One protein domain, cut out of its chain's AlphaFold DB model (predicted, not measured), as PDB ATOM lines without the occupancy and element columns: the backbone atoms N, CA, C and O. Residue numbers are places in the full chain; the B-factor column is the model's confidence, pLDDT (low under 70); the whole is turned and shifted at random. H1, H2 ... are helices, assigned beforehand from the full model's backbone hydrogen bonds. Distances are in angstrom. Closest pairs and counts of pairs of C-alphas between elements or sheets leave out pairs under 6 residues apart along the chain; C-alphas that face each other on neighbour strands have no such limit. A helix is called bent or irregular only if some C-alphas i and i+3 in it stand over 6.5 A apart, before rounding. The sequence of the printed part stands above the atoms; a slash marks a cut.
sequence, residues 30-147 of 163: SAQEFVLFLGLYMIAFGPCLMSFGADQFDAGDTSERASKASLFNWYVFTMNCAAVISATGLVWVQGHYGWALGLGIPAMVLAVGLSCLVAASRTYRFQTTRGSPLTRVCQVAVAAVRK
ATOM      1  N   SER A  30     143.468 146.131 114.971       68.62
ATOM      2  CA  SER A  30     142.191 145.438 114.822       68.62
ATOM      3  C   SER A  30     141.689 145.610 113.380       68.62
ATOM      4  O   SER A  30     141.997 146.603 112.714       68.62
ATOM      5  N   ALA A  31     140.895 144.668 112.861       64.25
ATOM      6  CA  ALA A  31     140.355 144.772 111.496       64.25
ATOM      7  C   ALA A  31     139.621 146.109 111.255       64.25
ATOM      8  O   ALA A  31     139.620 146.637 110.146       64.25
ATOM      9  N   GLN A  32     139.047 146.684 112.312       61.25
ATOM     10  CA  GLN A  32     138.406 147.992 112.309       61.25
ATOM     11  C   GLN A  32     139.406 149.146 112.134       61.25
ATOM     12  O   GLN A  32     139.137 150.090 111.392       61.25
ATOM     13  N   GLU A  33     140.564 149.068 112.783       69.81
ATOM     14  CA  GLU A  33     141.622 150.072 112.704       69.81
ATOM     15  C   GLU A  33     142.304 150.063 111.329       69.81
ATOM     16  O   GLU A  33     142.471 151.111 110.704       69.81
ATOM     17  N   PHE A  34     142.586 148.873 110.789       72.12
ATOM     18  CA  PHE A  34     143.091 148.721 109.423       72.12
ATOM     19  C   PHE A  34     142.130 149.320 108.387       72.12
ATOM     20  O   PHE A  34     142.554 150.034 107.480       72.12
ATOM     21  N   VAL A  35     140.827 149.075 108.540       66.88
ATOM     22  CA  VAL A  35     139.789 149.637 107.665       66.88
ATOM     23  C   VAL A  35     139.711 151.154 107.781       66.88
ATOM     24  O   VAL A  35     139.564 151.830 106.763       66.88
ATOM     25  N   LEU A  36     139.832 151.698 108.994       72.44
ATOM     26  CA  LEU A  36     139.871 153.141 109.217       72.44
ATOM     27  C   LEU A  36     141.060 153.781 108.499       72.44
ATOM     28  O   LEU A  36     140.871 154.728 107.737       72.44
ATOM     29  N   PHE A  37     142.264 153.239 108.684       76.62
ATOM     30  CA  PHE A  37     143.457 153.745 108.009       76.62
ATOM     31  C   PHE A  37     143.369 153.582 106.493       76.62
ATOM     32  O   PHE A  37     143.689 154.516 105.764       76.62
ATOM     33  N   LEU A  38     142.871 152.445 106.003       74.88
ATOM     34  CA  LEU A  38     142.661 152.219 104.576       74.88
ATOM     35  C   LEU A  38     141.676 153.239 103.988       74.88
ATOM     36  O   LEU A  38     141.962 153.834 102.953       74.88
ATOM     37  N   GLY A  39     140.552 153.492 104.662       72.06
ATOM     38  CA  GLY A  39     139.591 154.521 104.262       72.06
ATOM     39  C   GLY A  39     140.215 155.918 104.235       72.06
ATOM     40  O   GLY A  39     140.011 156.669 103.281       72.06
ATOM     41  N   LEU A  40     141.043 156.244 105.231       76.69
ATOM     42  CA  LEU A  40     141.751 157.522 105.312       76.69
ATOM     43  C   LEU A  40     142.756 157.696 104.162       76.69
ATOM     44  O   LEU A  40     142.804 158.752 103.531       76.69
ATOM     45  N   TYR A  41     143.508 156.643 103.833       76.94
ATOM     46  CA  TYR A  41     144.412 156.637 102.685       76.94
ATOM     47  C   TYR A  41     143.664 156.761 101.357       76.94
ATOM     48  O   TYR A  41     144.139 157.457 100.465       76.94
ATOM     49  N   MET A  42     142.481 156.161 101.218       68.62
ATOM     50  CA  MET A  42     141.665 156.289 100.003       68.62
ATOM     51  C   MET A  42     141.166 157.717  99.788       68.62
ATOM     52  O   MET A  42     141.224 158.224  98.667       68.62
ATOM     53  N   ILE A  43     140.743 158.395 100.860       73.75
ATOM     54  CA  ILE A  43     140.379 159.818 100.804       73.75
ATOM     55  C   ILE A  43     141.590 160.655 100.376       73.75
ATOM     56  O   ILE A  43     141.453 161.546  99.539       73.75
ATOM     57  N   ALA A  44     142.780 160.339 100.893       76.88
ATOM     58  CA  ALA A  44     144.011 161.031 100.521       76.88
ATOM     59  C   ALA A  44     144.455 160.748  99.071       76.88
ATOM     60  O   ALA A  44     145.017 161.627  98.422       76.88
ATOM     61  N   PHE A  45     144.199 159.546  98.547       73.31
ATOM     62  CA  PHE A  45     144.649 159.119  97.218       73.31
ATOM     63  C   PHE A  45     143.684 159.509  96.085       73.31
ATOM     64  O   PHE A  45     144.104 159.663  94.937       73.31
ATOM     65  N   GLY A  46     142.396 159.716  96.386       74.00
ATOM     66  CA  GLY A  46     141.377 160.128  95.411       74.00
ATOM     67  C   GLY A  46     141.759 161.361  94.571       74.00
ATOM     68  O   GLY A  46     141.673 161.303  93.341       74.00
ATOM     69  N   PRO A  47     142.251 162.460  95.178       75.81
ATOM     70  CA  PRO A  47     142.743 163.623  94.440       75.81
ATOM     71  C   PRO A  47     143.914 163.303  93.499       75.81
ATOM     72  O   PRO A  47     143.986 163.843  92.394       75.81
ATOM     73  N   CYS A  48     144.811 162.396  93.902       78.69
ATOM     74  CA  CYS A  48     145.957 161.988  93.091       78.69
ATOM     75  C   CYS A  48     145.517 161.230  91.831       78.69
ATOM     76  O   CYS A  48     146.036 161.498  90.751       78.69
ATOM     77  N   LEU A  49     144.524 160.340  91.948       79.69
ATOM     78  CA  LEU A  49     143.934 159.619  90.812       79.69
ATOM     79  C   LEU A  49     143.266 160.565  89.810       79.69
ATOM     80  O   LEU A  49     143.399 160.383  88.601       79.69
ATOM     81  N   MET A  50     142.574 161.593  90.305       81.50
ATOM     82  CA  MET A  50     141.937 162.601  89.459       81.50
ATOM     83  C   MET A  50     142.974 163.437  88.699       81.50
ATOM     84  O   MET A  50     142.835 163.624  87.492       81.50
ATOM     85  N   SER A  51     144.020 163.909  89.388       80.88
ATOM     86  CA  SER A  51     145.117 164.650  88.749       80.88
ATOM     87  C   SER A  51     145.812 163.788  87.695       80.88
ATOM     88  O   SER A  51     146.012 164.232  86.571       80.88
ATOM     89  N   PHE A  52     146.084 162.525  88.026       81.31
ATOM     90  CA  PHE A  52     146.678 161.565  87.104       81.31
ATOM     91  C   PHE A  52     145.810 161.329  85.857       81.31
ATOM     92  O   PHE A  52     146.301 161.399  84.735       81.31
ATOM     93  N   GLY A  53     144.502 161.107  86.024       82.50
ATOM     94  CA  GLY A  53     143.578 160.942  84.897       82.50
ATOM     95  C   GLY A  53     143.449 162.202  84.035       82.50
ATOM     96  O   GLY A  53     143.297 162.110  82.819       82.50
ATOM     97  N   ALA A  54     143.549 163.386  84.642       81.69
ATOM     98  CA  ALA A  54     143.513 164.659  83.932       81.69
ATOM     99  C   ALA A  54     144.774 164.925  83.094       81.69
ATOM    100  O   ALA A  54     144.668 165.619  82.077       81.69
ATOM    101  N   ASP A  55     145.922 164.393  83.521       82.81
ATOM    102  CA  ASP A  55     147.232 164.543  82.871       82.81
ATOM    103  C   ASP A  55     147.386 163.672  81.614       82.81
ATOM    104  O   ASP A  55     148.258 163.930  80.778       82.81
ATOM    105  N   GLN A  56     146.502 162.684  81.440       81.56
ATOM    106  CA  GLN A  56     146.473 161.794  80.278       81.56
ATOM    107  C   GLN A  56     145.961 162.463  78.990       81.56
ATOM    108  O   GLN A  56     146.193 161.924  77.909       81.56
ATOM    109  N   PHE A  57     145.285 163.612  79.092       82.38
ATOM    110  CA  PHE A  57     144.723 164.346  77.951       82.38
ATOM    111  C   PHE A  57     145.512 165.628  77.693       82.38
ATOM    112  O   PHE A  57     145.768 166.405  78.618       82.38
ATOM    113  N   ASP A  58     145.842 165.883  76.432       77.75
ATOM    114  CA  ASP A  58     146.494 167.107  76.000       77.75
ATOM    115  C   ASP A  58     145.502 168.275  76.009       77.75
ATOM    116  O   ASP A  58     144.390 168.219  75.482       77.75
ATOM    117  N   ALA A  59     145.921 169.382  76.614       72.75
ATOM    118  CA  ALA A  59     145.156 170.611  76.583       72.75
ATOM    119  C   ALA A  59     145.256 171.311  75.220       72.75
ATOM    120  O   ALA A  59     144.522 172.266  75.017       72.75
ATOM    121  N   GLY A  60     146.132 170.919  74.295       74.06
ATOM    122  CA  GLY A  60     146.234 171.517  72.957       74.06
ATOM    123  C   GLY A  60     145.163 171.058  71.962       74.06
ATOM    124  O   GLY A  60     144.817 171.817  71.058       74.06
ATOM    125  N   ASP A  61     144.607 169.859  72.145       82.31
ATOM    126  CA  ASP A  61     143.678 169.223  71.205       82.31
ATOM    127  C   ASP A  61     142.218 169.403  71.658       82.31
ATOM    128  O   ASP A  61     141.836 169.094  72.790       82.31
ATOM    129  N   THR A  62     141.367 169.934  70.779       79.94
ATOM    130  CA  THR A  62     139.944 170.164  71.069       79.94
ATOM    131  C   THR A  62     139.158 168.866  71.249       79.94
ATOM    132  O   THR A  62     138.200 168.851  72.025       79.94
ATOM    133  N   SER A  63     139.569 167.780  70.593       80.56
ATOM    134  CA  SER A  63     138.946 166.463  70.727       80.56
ATOM    135  C   SER A  63     139.283 165.819  72.077       80.56
ATOM    136  O   SER A  63     138.379 165.404  72.806       80.56
ATOM    137  N   GLU A  64     140.555 165.852  72.487       81.44
ATOM    138  CA  GLU A  64     140.995 165.318  73.783       81.44
ATOM    139  C   GLU A  64     140.423 166.120  74.964       81.44
ATOM    140  O   GLU A  64     140.088 165.542  76.000       81.44
ATOM    141  N   ARG A  65     140.204 167.435  74.808       78.81
ATOM    142  CA  ARG A  65     139.493 168.265  75.800       78.81
ATOM    143  C   ARG A  65     138.052 167.805  76.036       78.81
ATOM    144  O   ARG A  65     137.606 167.774  77.185       78.81
ATOM    145  N   ALA A  66     137.322 167.453  74.977       83.81
ATOM    146  CA  ALA A  66     135.956 166.946  75.099       83.81
ATOM    147  C   ALA A  66     135.937 165.575  75.794       83.81
ATOM    148  O   ALA A  66     135.124 165.341  76.691       83.81
ATOM    149  N   SER A  67     136.885 164.696  75.457       82.62
ATOM    150  CA  SER A  67     137.067 163.408  76.134       82.62
ATOM    151  C   SER A  67     137.435 163.568  77.610       82.62
ATOM    152  O   SER A  67     136.871 162.870  78.452       82.62
ATOM    153  N   LYS A  68     138.293 164.537  77.953       83.38
ATOM    154  CA  LYS A  68     138.619 164.893  79.340       83.38
ATOM    155  C   LYS A  68     137.373 165.321  80.114       83.38
ATOM    156  O   LYS A  68     137.125 164.808  81.201       83.38
ATOM    157  N   ALA A  69     136.563 166.222  79.555       85.56
ATOM    158  CA  ALA A  69     135.320 166.670  80.190       85.56
ATOM    159  C   ALA A  69     134.327 165.512  80.400       85.56
ATOM    160  O   ALA A  69     133.729 165.397  81.470       85.56
ATOM    161  N   SER A  70     134.204 164.619  79.415       87.31
ATOM    162  CA  SER A  70     133.391 163.403  79.522       87.31
ATOM    163  C   SER A  70     133.886 162.472  80.635       87.31
ATOM    164  O   SER A  70     133.080 161.975  81.423       87.31
ATOM    165  N   LEU A  71     135.209 162.303  80.777       87.38
ATOM    166  CA  LEU A  71     135.800 161.518  81.863       87.38
ATOM    167  C   LEU A  71     135.434 162.087  83.236       87.38
ATOM    168  O   LEU A  71     134.997 161.337  84.108       87.38
ATOM    169  N   PHE A  72     135.557 163.402  83.428       86.69
ATOM    170  CA  PHE A  72     135.159 164.050  84.681       86.69
ATOM    171  C   PHE A  72     133.666 163.893  84.969       86.69
ATOM    172  O   PHE A  72     133.286 163.608  86.105       86.69
ATOM    173  N   ASN A  73     132.819 164.031  83.951       91.25
ATOM    174  CA  ASN A  73     131.382 163.850  84.108       91.25
ATOM    175  C   ASN A  73     131.037 162.410  84.529       91.25
ATOM    176  O   ASN A  73     130.266 162.200  85.464       91.25
ATOM    177  N   TRP A  74     131.662 161.414  83.895       89.69
ATOM    178  CA  TRP A  74     131.476 160.009  84.253       89.69
ATOM    179  C   TRP A  74     132.011 159.685  85.654       89.69
ATOM    180  O   TRP A  74     131.376 158.946  86.408       89.69
ATOM    181  N   TYR A  75     133.140 160.277  86.043       86.69
ATOM    182  CA  TYR A  75     133.687 160.154  87.393       86.69
ATOM    183  C   TYR A  75     132.700 160.666  88.451       86.69
ATOM    184  O   TYR A  75     132.379 159.958  89.402       86.69
ATOM    185  N   VAL A  76     132.149 161.869  88.264       89.50
ATOM    186  CA  VAL A  76     131.163 162.432  89.198       89.50
ATOM    187  C   VAL A  76     129.889 161.585  89.222       89.50
ATOM    188  O   VAL A  76     129.370 161.295  90.299       89.50
ATOM    189  N   PHE A  77     129.396 161.140  88.065       93.19
ATOM    190  CA  PHE A  77     128.218 160.276  87.984       93.19
ATOM    191  C   PHE A  77     128.414 158.964  88.759       93.19
ATOM    192  O   PHE A  77     127.619 158.632  89.638       93.19
ATOM    193  N   THR A  78     129.512 158.254  88.493       90.38
ATOM    194  CA  THR A  78     129.829 156.986  89.165       90.38
ATOM    195  C   THR A  78     130.045 157.160  90.667       90.38
ATOM    196  O   THR A  78     129.581 156.321  91.436       90.38
ATOM    197  N   MET A  79     130.652 158.267  91.111       88.75
ATOM    198  CA  MET A  79     130.814 158.585  92.533       88.75
ATOM    199  C   MET A  79     129.466 158.787  93.240       88.75
ATOM    200  O   MET A  79     129.265 158.274  94.340       88.75
ATOM    201  N   ASN A  80     128.516 159.473  92.598       92.94
ATOM    202  CA  ASN A  80     127.164 159.634  93.138       92.94
ATOM    203  C   ASN A  80     126.426 158.290  93.214       92.94
ATOM    204  O   ASN A  80     125.832 157.971  94.244       92.94
ATOM    205  N   CYS A  81     126.508 157.462  92.168       94.44
ATOM    206  CA  CYS A  81     125.943 156.111  92.197       94.44
ATOM    207  C   CYS A  81     126.560 155.256  93.313       94.44
ATOM    208  O   CYS A  81     125.831 154.605  94.060       94.44
ATOM    209  N   ALA A  82     127.886 155.288  93.467       90.75
ATOM    210  CA  ALA A  82     128.591 154.568  94.521       90.75
ATOM    211  C   ALA A  82     128.155 155.034  95.918       90.75
ATOM    212  O   ALA A  82     127.941 154.198  96.791       90.75
ATOM    213  N   ALA A  83     127.949 156.339  96.123       91.00
ATOM    214  CA  ALA A  83     127.443 156.876  97.384       91.00
ATOM    215  C   ALA A  83     126.038 156.347  97.716       91.00
ATOM    216  O   ALA A  83     125.800 155.899  98.837       91.00
ATOM    217  N   VAL A  84     125.125 156.323  96.736       95.75
ATOM    218  CA  VAL A  84     123.767 155.778  96.917       95.75
ATOM    219  C   VAL A  84     123.809 154.279  97.225       95.75
ATOM    220  O   VAL A  84     123.155 153.830  98.168       95.75
ATOM    221  N   ILE A  85     124.604 153.503  96.479       93.12
ATOM    222  CA  ILE A  85     124.771 152.056  96.699       93.12
ATOM    223  C   ILE A  85     125.401 151.783  98.068       93.12
ATOM    224  O   ILE A  85     124.967 150.883  98.782       93.12
ATOM    225  N   SER A  86     126.398 152.571  98.466       89.00
ATOM    226  CA  SER A  86     127.048 152.432  99.766       89.00
ATOM    227  C   SER A  86     126.089 152.746 100.911       89.00
ATOM    228  O   SER A  86     126.061 152.020 101.899       89.00
ATOM    229  N   ALA A  87     125.274 153.795 100.789       89.50
ATOM    230  CA  ALA A  87     124.327 154.180 101.832       89.50
ATOM    231  C   ALA A  87     123.166 153.182 101.993       89.50
ATOM    232  O   ALA A  87     122.580 153.096 103.069       89.50
ATOM    233  N   THR A  88     122.828 152.432 100.939       92.69
ATOM    234  CA  THR A  88     121.683 151.508 100.927       92.69
ATOM    235  C   THR A  88     122.120 150.046 100.973       92.69
ATOM    236  O   THR A  88     121.899 149.354 101.964       92.69
ATOM    237  N   GLY A  89     122.774 149.576  99.912       90.62
ATOM    238  CA  GLY A  89     123.192 148.190  99.743       90.62
ATOM    239  C   GLY A  89     124.268 147.763 100.734       90.62
ATOM    240  O   GLY A  89     124.125 146.718 101.363       90.62
ATOM    241  N   LEU A  90     125.320 148.567 100.923       87.62
ATOM    242  CA  LEU A  90     126.413 148.179 101.824       87.62
ATOM    243  C   LEU A  90     125.948 148.111 103.285       87.62
ATOM    244  O   LEU A  90     126.272 147.152 103.980       87.62
ATOM    245  N   VAL A  91     125.129 149.075 103.721       88.94
ATOM    246  CA  VAL A  91     124.524 149.083 105.064       88.94
ATOM    247  C   VAL A  91     123.600 147.881 105.258       88.94
ATOM    248  O   VAL A  91     123.640 147.232 106.304       88.94
ATOM    249  N   TRP A  92     122.807 147.528 104.241       91.81
ATOM    250  CA  TRP A  92     121.961 146.336 104.294       91.81
ATOM    251  C   TRP A  92     122.787 145.048 104.413       91.81
ATOM    252  O   TRP A  92     122.484 144.198 105.249       91.81
ATOM    253  N   VAL A  93     123.875 144.923 103.642       89.19
ATOM    254  CA  VAL A  93     124.791 143.773 103.728       89.19
ATOM    255  C   VAL A  93     125.448 143.692 105.105       89.19
ATOM    256  O   VAL A  93     125.477 142.613 105.692       89.19
ATOM    257  N   GLN A  94     125.921 144.814 105.649       83.00
ATOM    258  CA  GLN A  94     126.503 144.868 106.994       83.00
ATOM    259  C   GLN A  94     125.500 144.430 108.069       83.00
ATOM    260  O   GLN A  94     125.870 143.701 108.989       83.00
ATOM    261  N   GLY A  95     124.233 144.837 107.936       85.50
ATOM    262  CA  GLY A  95     123.167 144.496 108.876       85.50
ATOM    263  C   GLY A  95     122.665 143.053 108.780       85.50
ATOM    264  O   GLY A  95     122.250 142.498 109.794       85.50
ATOM    265  N   HIS A  96     122.698 142.434 107.595       90.75
ATOM    266  CA  HIS A  96     122.127 141.098 107.377       90.75
ATOM    267  C   HIS A  96     123.172 139.971 107.338       90.75
ATOM    268  O   HIS A  96     122.929 138.887 107.857       90.75
ATOM    269  N   TYR A  97     124.344 140.230 106.754       85.31
ATOM    270  CA  TYR A  97     125.419 139.248 106.552       85.31
ATOM    271  C   TYR A  97     126.672 139.539 107.389       85.31
ATOM    272  O   TYR A  97     127.654 138.798 107.331       85.31
ATOM    273  N   GLY A  98     126.639 140.609 108.186       79.75
ATOM    274  CA  GLY A  98     127.702 140.982 109.104       79.75
ATOM    275  C   GLY A  98     128.794 141.860 108.489       79.75
ATOM    276  O   GLY A  98     128.940 142.025 107.275       79.75
ATOM    277  N   TRP A  99     129.602 142.430 109.380       77.88
ATOM    278  CA  TRP A  99     130.615 143.433 109.051       77.88
ATOM    279  C   TRP A  99     131.758 142.900 108.182       77.88
ATOM    280  O   TRP A  99     132.281 143.641 107.355       77.88
ATOM    281  N   ALA A 100     132.112 141.619 108.307       76.44
ATOM    282  CA  ALA A 100     133.192 141.017 107.524       76.44
ATOM    283  C   ALA A 100     132.919 141.080 106.009       76.44
ATOM    284  O   ALA A 100     133.785 141.494 105.241       76.44
ATOM    285  N   LEU A 101     131.699 140.744 105.573       78.00
ATOM    286  CA  LEU A 101     131.311 140.822 104.160       78.00
ATOM    287  C   LEU A 101     131.110 142.268 103.698       78.00
ATOM    288  O   LEU A 101     131.534 142.625 102.598       78.00
ATOM    289  N   GLY A 102     130.543 143.120 104.557       79.88
ATOM    290  CA  GLY A 102     130.403 144.549 104.280       79.88
ATOM    291  C   GLY A 102     131.736 145.280 104.081       79.88
ATOM    292  O   GLY A 102     131.777 146.297 103.399       79.88
ATOM    293  N   LEU A 103     132.831 144.763 104.639       78.12
ATOM    294  CA  LEU A 103     134.181 145.304 104.461       78.12
ATOM    295  C   LEU A 103     134.962 144.591 103.349       78.12
ATOM    296  O   LEU A 103     135.749 145.223 102.643       78.12
ATOM    297  N   GLY A 104     134.706 143.298 103.137       83.62
ATOM    298  CA  GLY A 104     135.329 142.520 102.069       83.62
ATOM    299  C   GLY A 104     134.942 142.994 100.666       83.62
ATOM    300  O   GLY A 104     135.794 143.038  99.781       83.62
ATOM    301  N   ILE A 105     133.685 143.405 100.455       85.50
ATOM    302  CA  ILE A 105     133.211 143.864  99.138       85.50
ATOM    303  C   ILE A 105     133.980 145.115  98.660       85.50
ATOM    304  O   ILE A 105     134.568 145.051  97.577       85.50
ATOM    305  N   PRO A 106     134.068 146.220  99.433       84.56
ATOM    306  CA  PRO A 106     134.899 147.365  99.059       84.56
ATOM    307  C   PRO A 106     136.366 146.995  98.827       84.56
ATOM    308  O   PRO A 106     136.960 147.452  97.853       84.56
ATOM    309  N   ALA A 107     136.946 146.130  99.668       82.88
ATOM    310  CA  ALA A 107     138.335 145.696  99.521       82.88
ATOM    311  C   ALA A 107     138.587 144.965  98.188       82.88
ATOM    312  O   ALA A 107     139.586 145.226  97.519       82.88
ATOM    313  N   MET A 108     137.659 144.105  97.755       88.06
ATOM    314  CA  MET A 108     137.743 143.417  96.462       88.06
ATOM    315  C   MET A 108     137.609 144.379  95.281       88.06
ATOM    316  O   MET A 108     138.382 144.289  94.327       88.06
ATOM    317  N   VAL A 109     136.670 145.327  95.348       87.62
ATOM    318  CA  VAL A 109     136.503 146.361  94.311       87.62
ATOM    319  C   VAL A 109     137.787 147.178  94.153       87.62
ATOM    320  O   VAL A 109     138.232 147.432  93.034       87.62
ATOM    321  N   LEU A 110     138.428 147.532  95.269       84.69
ATOM    322  CA  LEU A 110     139.706 148.239  95.281       84.69
ATOM    323  C   LEU A 110     140.842 147.406  94.685       84.69
ATOM    324  O   LEU A 110     141.600 147.918  93.864       84.69
ATOM    325  N   ALA A 111     140.950 146.128  95.059       85.19
ATOM    326  CA  ALA A 111     141.970 145.233  94.519       85.19
ATOM    327  C   ALA A 111     141.854 145.101  92.992       85.19
ATOM    328  O   ALA A 111     142.858 145.177  92.280       85.19
ATOM    329  N   VAL A 112     140.628 144.975  92.475       89.31
ATOM    330  CA  VAL A 112     140.360 144.947  91.031       89.31
ATOM    331  C   VAL A 112     140.721 146.286  90.383       89.31
ATOM    332  O   VAL A 112     141.423 146.298  89.376       89.31
ATOM    333  N   GLY A 113     140.316 147.412  90.976       85.88
ATOM    334  CA  GLY A 113     140.650 148.745  90.471       85.88
ATOM    335  C   GLY A 113     142.160 148.991  90.385       85.88
ATOM    336  O   GLY A 113     142.655 149.452  89.356       85.88
ATOM    337  N   LEU A 114     142.908 148.611  91.424       84.19
ATOM    338  CA  LEU A 114     144.366 148.721  91.455       84.19
ATOM    339  C   LEU A 114     145.020 147.810  90.409       84.19
ATOM    340  O   LEU A 114     145.943 148.232  89.717       84.19
ATOM    341  N   SER A 115     144.509 146.590  90.244       84.50
ATOM    342  CA  SER A 115     144.987 145.651  89.223       84.50
ATOM    343  C   SER A 115     144.781 146.205  87.812       84.50
ATOM    344  O   SER A 115     145.691 146.140  86.989       84.50
ATOM    345  N   CYS A 116     143.622 146.813  87.542       86.00
ATOM    346  CA  CYS A 116     143.345 147.496  86.279       86.00
ATOM    347  C   CYS A 116     144.286 148.687  86.050       86.00
ATOM    348  O   CYS A 116     144.783 148.857  84.938       86.00
ATOM    349  N   LEU A 117     144.573 149.480  87.089       81.56
ATOM    350  CA  LEU A 117     145.523 150.593  87.013       81.56
ATOM    351  C   LEU A 117     146.938 150.087  86.666       81.56
ATOM    352  O   LEU A 117     147.600 150.583  85.758       81.56
ATOM    353  N   VAL A 118     147.391 149.026  87.333       82.50
ATOM    354  CA  VAL A 118     148.694 148.413  87.049       82.50
ATOM    355  C   VAL A 118     148.727 147.796  85.648       82.50
ATOM    356  O   VAL A 118     149.720 147.950  84.942       82.50
ATOM    357  N   ALA A 119     147.654 147.149  85.192       83.00
ATOM    358  CA  ALA A 119     147.577 146.596  83.839       83.00
ATOM    359  C   ALA A 119     147.609 147.693  82.759       83.00
ATOM    360  O   ALA A 119     148.278 147.539  81.738       83.00
ATOM    361  N   ALA A 120     146.949 148.825  83.012       78.94
ATOM    362  CA  ALA A 120     146.942 149.987  82.127       78.94
ATOM    363  C   ALA A 120     148.248 150.806  82.176       78.94
ATOM    364  O   ALA A 120     148.419 151.721  81.372       78.94
ATOM    365  N   SER A 121     149.202 150.445  83.048       73.69
ATOM    366  CA  SER A 121     150.475 151.161  83.229       73.69
ATOM    367  C   SER A 121     151.271 151.397  81.949       73.69
ATOM    368  O   SER A 121     151.913 152.434  81.799       73.69
ATOM    369  N   ARG A 122     151.202 150.463  80.995       65.81
ATOM    370  CA  ARG A 122     151.914 150.553  79.711       65.81
ATOM    371  C   ARG A 122     151.282 151.525  78.713       65.81
ATOM    372  O   ARG A 122     151.915 151.855  77.719       65.81
ATOM    373  N   THR A 123     150.054 151.971  78.963       72.38
ATOM    374  CA  THR A 123     149.305 152.910  78.111       72.38
ATOM    375  C   THR A 123     149.361 154.340  78.664       72.38
ATOM    376  O   THR A 123     148.811 155.266  78.071       72.38
ATOM    377  N   TYR A 124     150.026 154.549  79.806       73.62
ATOM    378  CA  TYR A 124     150.111 155.858  80.443       73.62
ATOM    379  C   TYR A 124     151.049 156.807  79.709       73.62
ATOM    380  O   TYR A 124     152.144 156.445  79.277       73.62
ATOM    381  N   ARG A 125     150.595 158.054  79.574       68.94
ATOM    382  CA  ARG A 125     151.325 159.125  78.914       68.94
ATOM    383  C   ARG A 125     151.996 159.915  80.027       68.94
ATOM    384  O   ARG A 125     151.416 160.828  80.603       68.94
ATOM    385  N   PHE A 126     153.213 159.510  80.379       66.25
ATOM    386  CA  PHE A 126     153.983 160.196  81.411       66.25
ATOM    387  C   PHE A 126     154.340 161.604  80.924       66.25
ATOM    388  O   PHE A 126     155.184 161.776  80.046       66.25
ATOM    389  N   GLN A 127     153.677 162.613  81.487       60.50
ATOM    390  CA  GLN A 127     154.044 164.011  81.290       60.50
ATOM    391  C   GLN A 127     155.469 164.215  81.819       60.50
ATOM    392  O   GLN A 127     155.763 163.911  82.977       60.50
ATOM    393  N   THR A 128     156.372 164.730  80.983       52.41
ATOM    394  CA  THR A 128     157.714 165.127  81.421       52.41
ATOM    395  C   THR A 128     157.565 166.147  82.546       52.41
ATOM    396  O   THR A 128     156.900 167.167  82.360       52.41
ATOM    397  N   THR A 129     158.163 165.892  83.715       48.72
ATOM    398  CA  THR A 129     158.088 166.781  84.883       48.72
ATOM    399  C   THR A 129     158.537 168.195  84.515       48.72
ATOM    400  O   THR A 129     159.731 168.494  84.493       48.72
ATOM    401  N   ARG A 130     157.584 169.098  84.253       53.38
ATOM    402  CA  ARG A 130     157.823 170.540  84.368       53.38
ATOM    403  C   ARG A 130     158.106 170.788  85.848       53.38
ATOM    404  O   ARG A 130     157.309 170.379  86.684       53.38
ATOM    405  N   GLY A 131     159.280 171.346  86.152       57.59
ATOM    406  CA  GLY A 131     159.857 171.420  87.500       57.59
ATOM    407  C   GLY A 131     158.875 171.800  88.617       57.59
ATOM    408  O   GLY A 131     157.877 172.483  88.393       57.59
ATOM    409  N   SER A 132     159.173 171.350  89.839       61.03
ATOM    410  CA  SER A 132     158.233 171.432  90.960       61.03
ATOM    411  C   SER A 132     157.783 172.882  91.246       61.03
ATOM    412  O   SER A 132     158.621 173.773  91.430       61.03
ATOM    413  N   PRO A 133     156.461 173.144  91.327       59.53
ATOM    414  CA  PRO A 133     155.933 174.455  91.700       59.53
ATOM    415  C   PRO A 133     156.415 174.894  93.085       59.53
ATOM    416  O   PRO A 133     156.614 176.085  93.316       59.53
ATOM    417  N   LEU A 134     156.685 173.936  93.979       65.81
ATOM    418  CA  LEU A 134     157.250 174.202  95.298       65.81
ATOM    419  C   LEU A 134     158.633 174.850  95.185       65.81
ATOM    420  O   LEU A 134     158.943 175.776  95.924       65.81
ATOM    421  N   THR A 135     159.443 174.429  94.212       71.38
ATOM    422  CA  THR A 135     160.765 175.013  93.964       71.38
ATOM    423  C   THR A 135     160.646 176.465  93.513       71.38
ATOM    424  O   THR A 135     161.417 177.297  93.981       71.38
ATOM    425  N   ARG A 136     159.645 176.802  92.686       69.50
ATOM    426  CA  ARG A 136     159.360 178.201  92.322       69.50
ATOM    427  C   ARG A 136     158.906 179.028  93.522       69.50
ATOM    428  O   ARG A 136     159.400 180.135  93.705       69.50
ATOM    429  N   VAL A 137     158.030 178.494  94.373       75.06
ATOM    430  CA  VAL A 137     157.597 179.184  95.601       75.06
ATOM    431  C   VAL A 137     158.777 179.408  96.548       75.06
ATOM    432  O   VAL A 137     158.962 180.515  97.047       75.06
ATOM    433  N   CYS A 138     159.632 178.402  96.743       73.88
ATOM    434  CA  CYS A 138     160.849 178.533  97.539       73.88
ATOM    435  C   CYS A 138     161.824 179.549  96.933       73.88
ATOM    436  O   CYS A 138     162.401 180.339  97.672       73.88
ATOM    437  N   GLN A 139     161.994 179.579  95.608       80.00
ATOM    438  CA  GLN A 139     162.830 180.573  94.930       80.00
ATOM    439  C   GLN A 139     162.309 181.996  95.149       80.00
ATOM    440  O   GLN A 139     163.100 182.880  95.468       80.00
ATOM    441  N   VAL A 140     160.993 182.211  95.046       77.75
ATOM    442  CA  VAL A 140     160.367 183.515  95.309       77.75
ATOM    443  C   VAL A 140     160.506 183.902  96.781       77.75
ATOM    444  O   VAL A 140     160.894 185.030  97.072       77.75
ATOM    445  N   ALA A 141     160.283 182.974  97.715       79.31
ATOM    446  CA  ALA A 141     160.454 183.223  99.145       79.31
ATOM    447  C   ALA A 141     161.911 183.574  99.496       79.31
ATOM    448  O   ALA A 141     162.170 184.557 100.187       79.31
ATOM    449  N   VAL A 142     162.877 182.821  98.965       82.25
ATOM    450  CA  VAL A 142     164.310 183.084  99.160       82.25
ATOM    451  C   VAL A 142     164.716 184.413  98.521       82.25
ATOM    452  O   VAL A 142     165.471 185.171  99.128       82.25
ATOM    453  N   ALA A 143     164.211 184.730  97.327       79.50
ATOM    454  CA  ALA A 143     164.471 186.005  96.664       79.50
ATOM    455  C   ALA A 143     163.879 187.189  97.442       79.50
ATOM    456  O   ALA A 143     164.557 188.205  97.592       79.50
ATOM    457  N   ALA A 144     162.667 187.046  97.987       76.31
ATOM    458  CA  ALA A 144     162.011 188.060  98.806       76.31
ATOM    459  C   ALA A 144     162.766 188.310 100.118       76.31
ATOM    460  O   ALA A 144     163.028 189.457 100.461       76.31
ATOM    461  N   VAL A 145     163.199 187.251 100.810       80.81
ATOM    462  CA  VAL A 145     164.001 187.367 102.040       80.81
ATOM    463  C   VAL A 145     165.371 187.984 101.752       80.81
ATOM    464  O   VAL A 145     165.819 188.865 102.481       80.81
ATOM    465  N   ARG A 146     166.035 187.583 100.659       77.56
ATOM    466  CA  ARG A 146     167.339 188.145 100.269       77.56
ATOM    467  C   ARG A 146     167.263 189.608  99.834       77.56
ATOM    468  O   ARG A 146     168.226 190.338 100.046       77.56
ATOM    469  N   LYS A 147     166.156 190.036  99.224       73.56
ATOM    470  CA  LYS A 147     165.950 191.417  98.755       73.56
ATOM    471  C   LYS A 147     165.145 192.284  99.730       73.56
ATOM    472  O   LYS A 147     164.859 193.428  99.404       73.56
TER     473      LYS A 147
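Overview. This is residues 30 to 147 of the 163 residues of an uncharacterized protein of Oryza barthii (UniProt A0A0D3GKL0). H2 and H3 make a long helical hairpin, opening away from its turn, with bent H1 along the gap; H4 sticks out. The printed part, 118 residues with four named helices, H1 to H4, is all helix. It is only just loose, close to extended: radius of gyration of the C-alphas 19.9 A, spans 65 by 41 by 26 A.

Along the chain. Find C-alpha 31 at (140.355, 144.772, 111.496), where H1, residues 31 to 55, begins. Assigned as one helix by its hydrogen bonds, it is bent, C-alphas 44 and 47 being 6.7 A apart; H1a ends at 44, H1b begins at 47. H2, residues 62 to 97, runs 49.3 A. H3, residues 99 to 123, is irregular: C-alphas 119 and 122 are 7.2 A apart. H4, residues 133 to 146, ends at (167.339, 188.145, 100.269).

Arrangement. Hairpin H2 and H3 touch, closest at C-alphas of Gln 94 and Gly 102, 4.8 A. H4 is apart from the others. O i to N i+4 pairs are within hydrogen-bond range throughout H1a, H1b and H4, 30 of 32 in H2, 18 of 21 in H3.

Size, cuts and confidence. The printed part has no cut; residues 125 to 134 are among those under pLDDT 70.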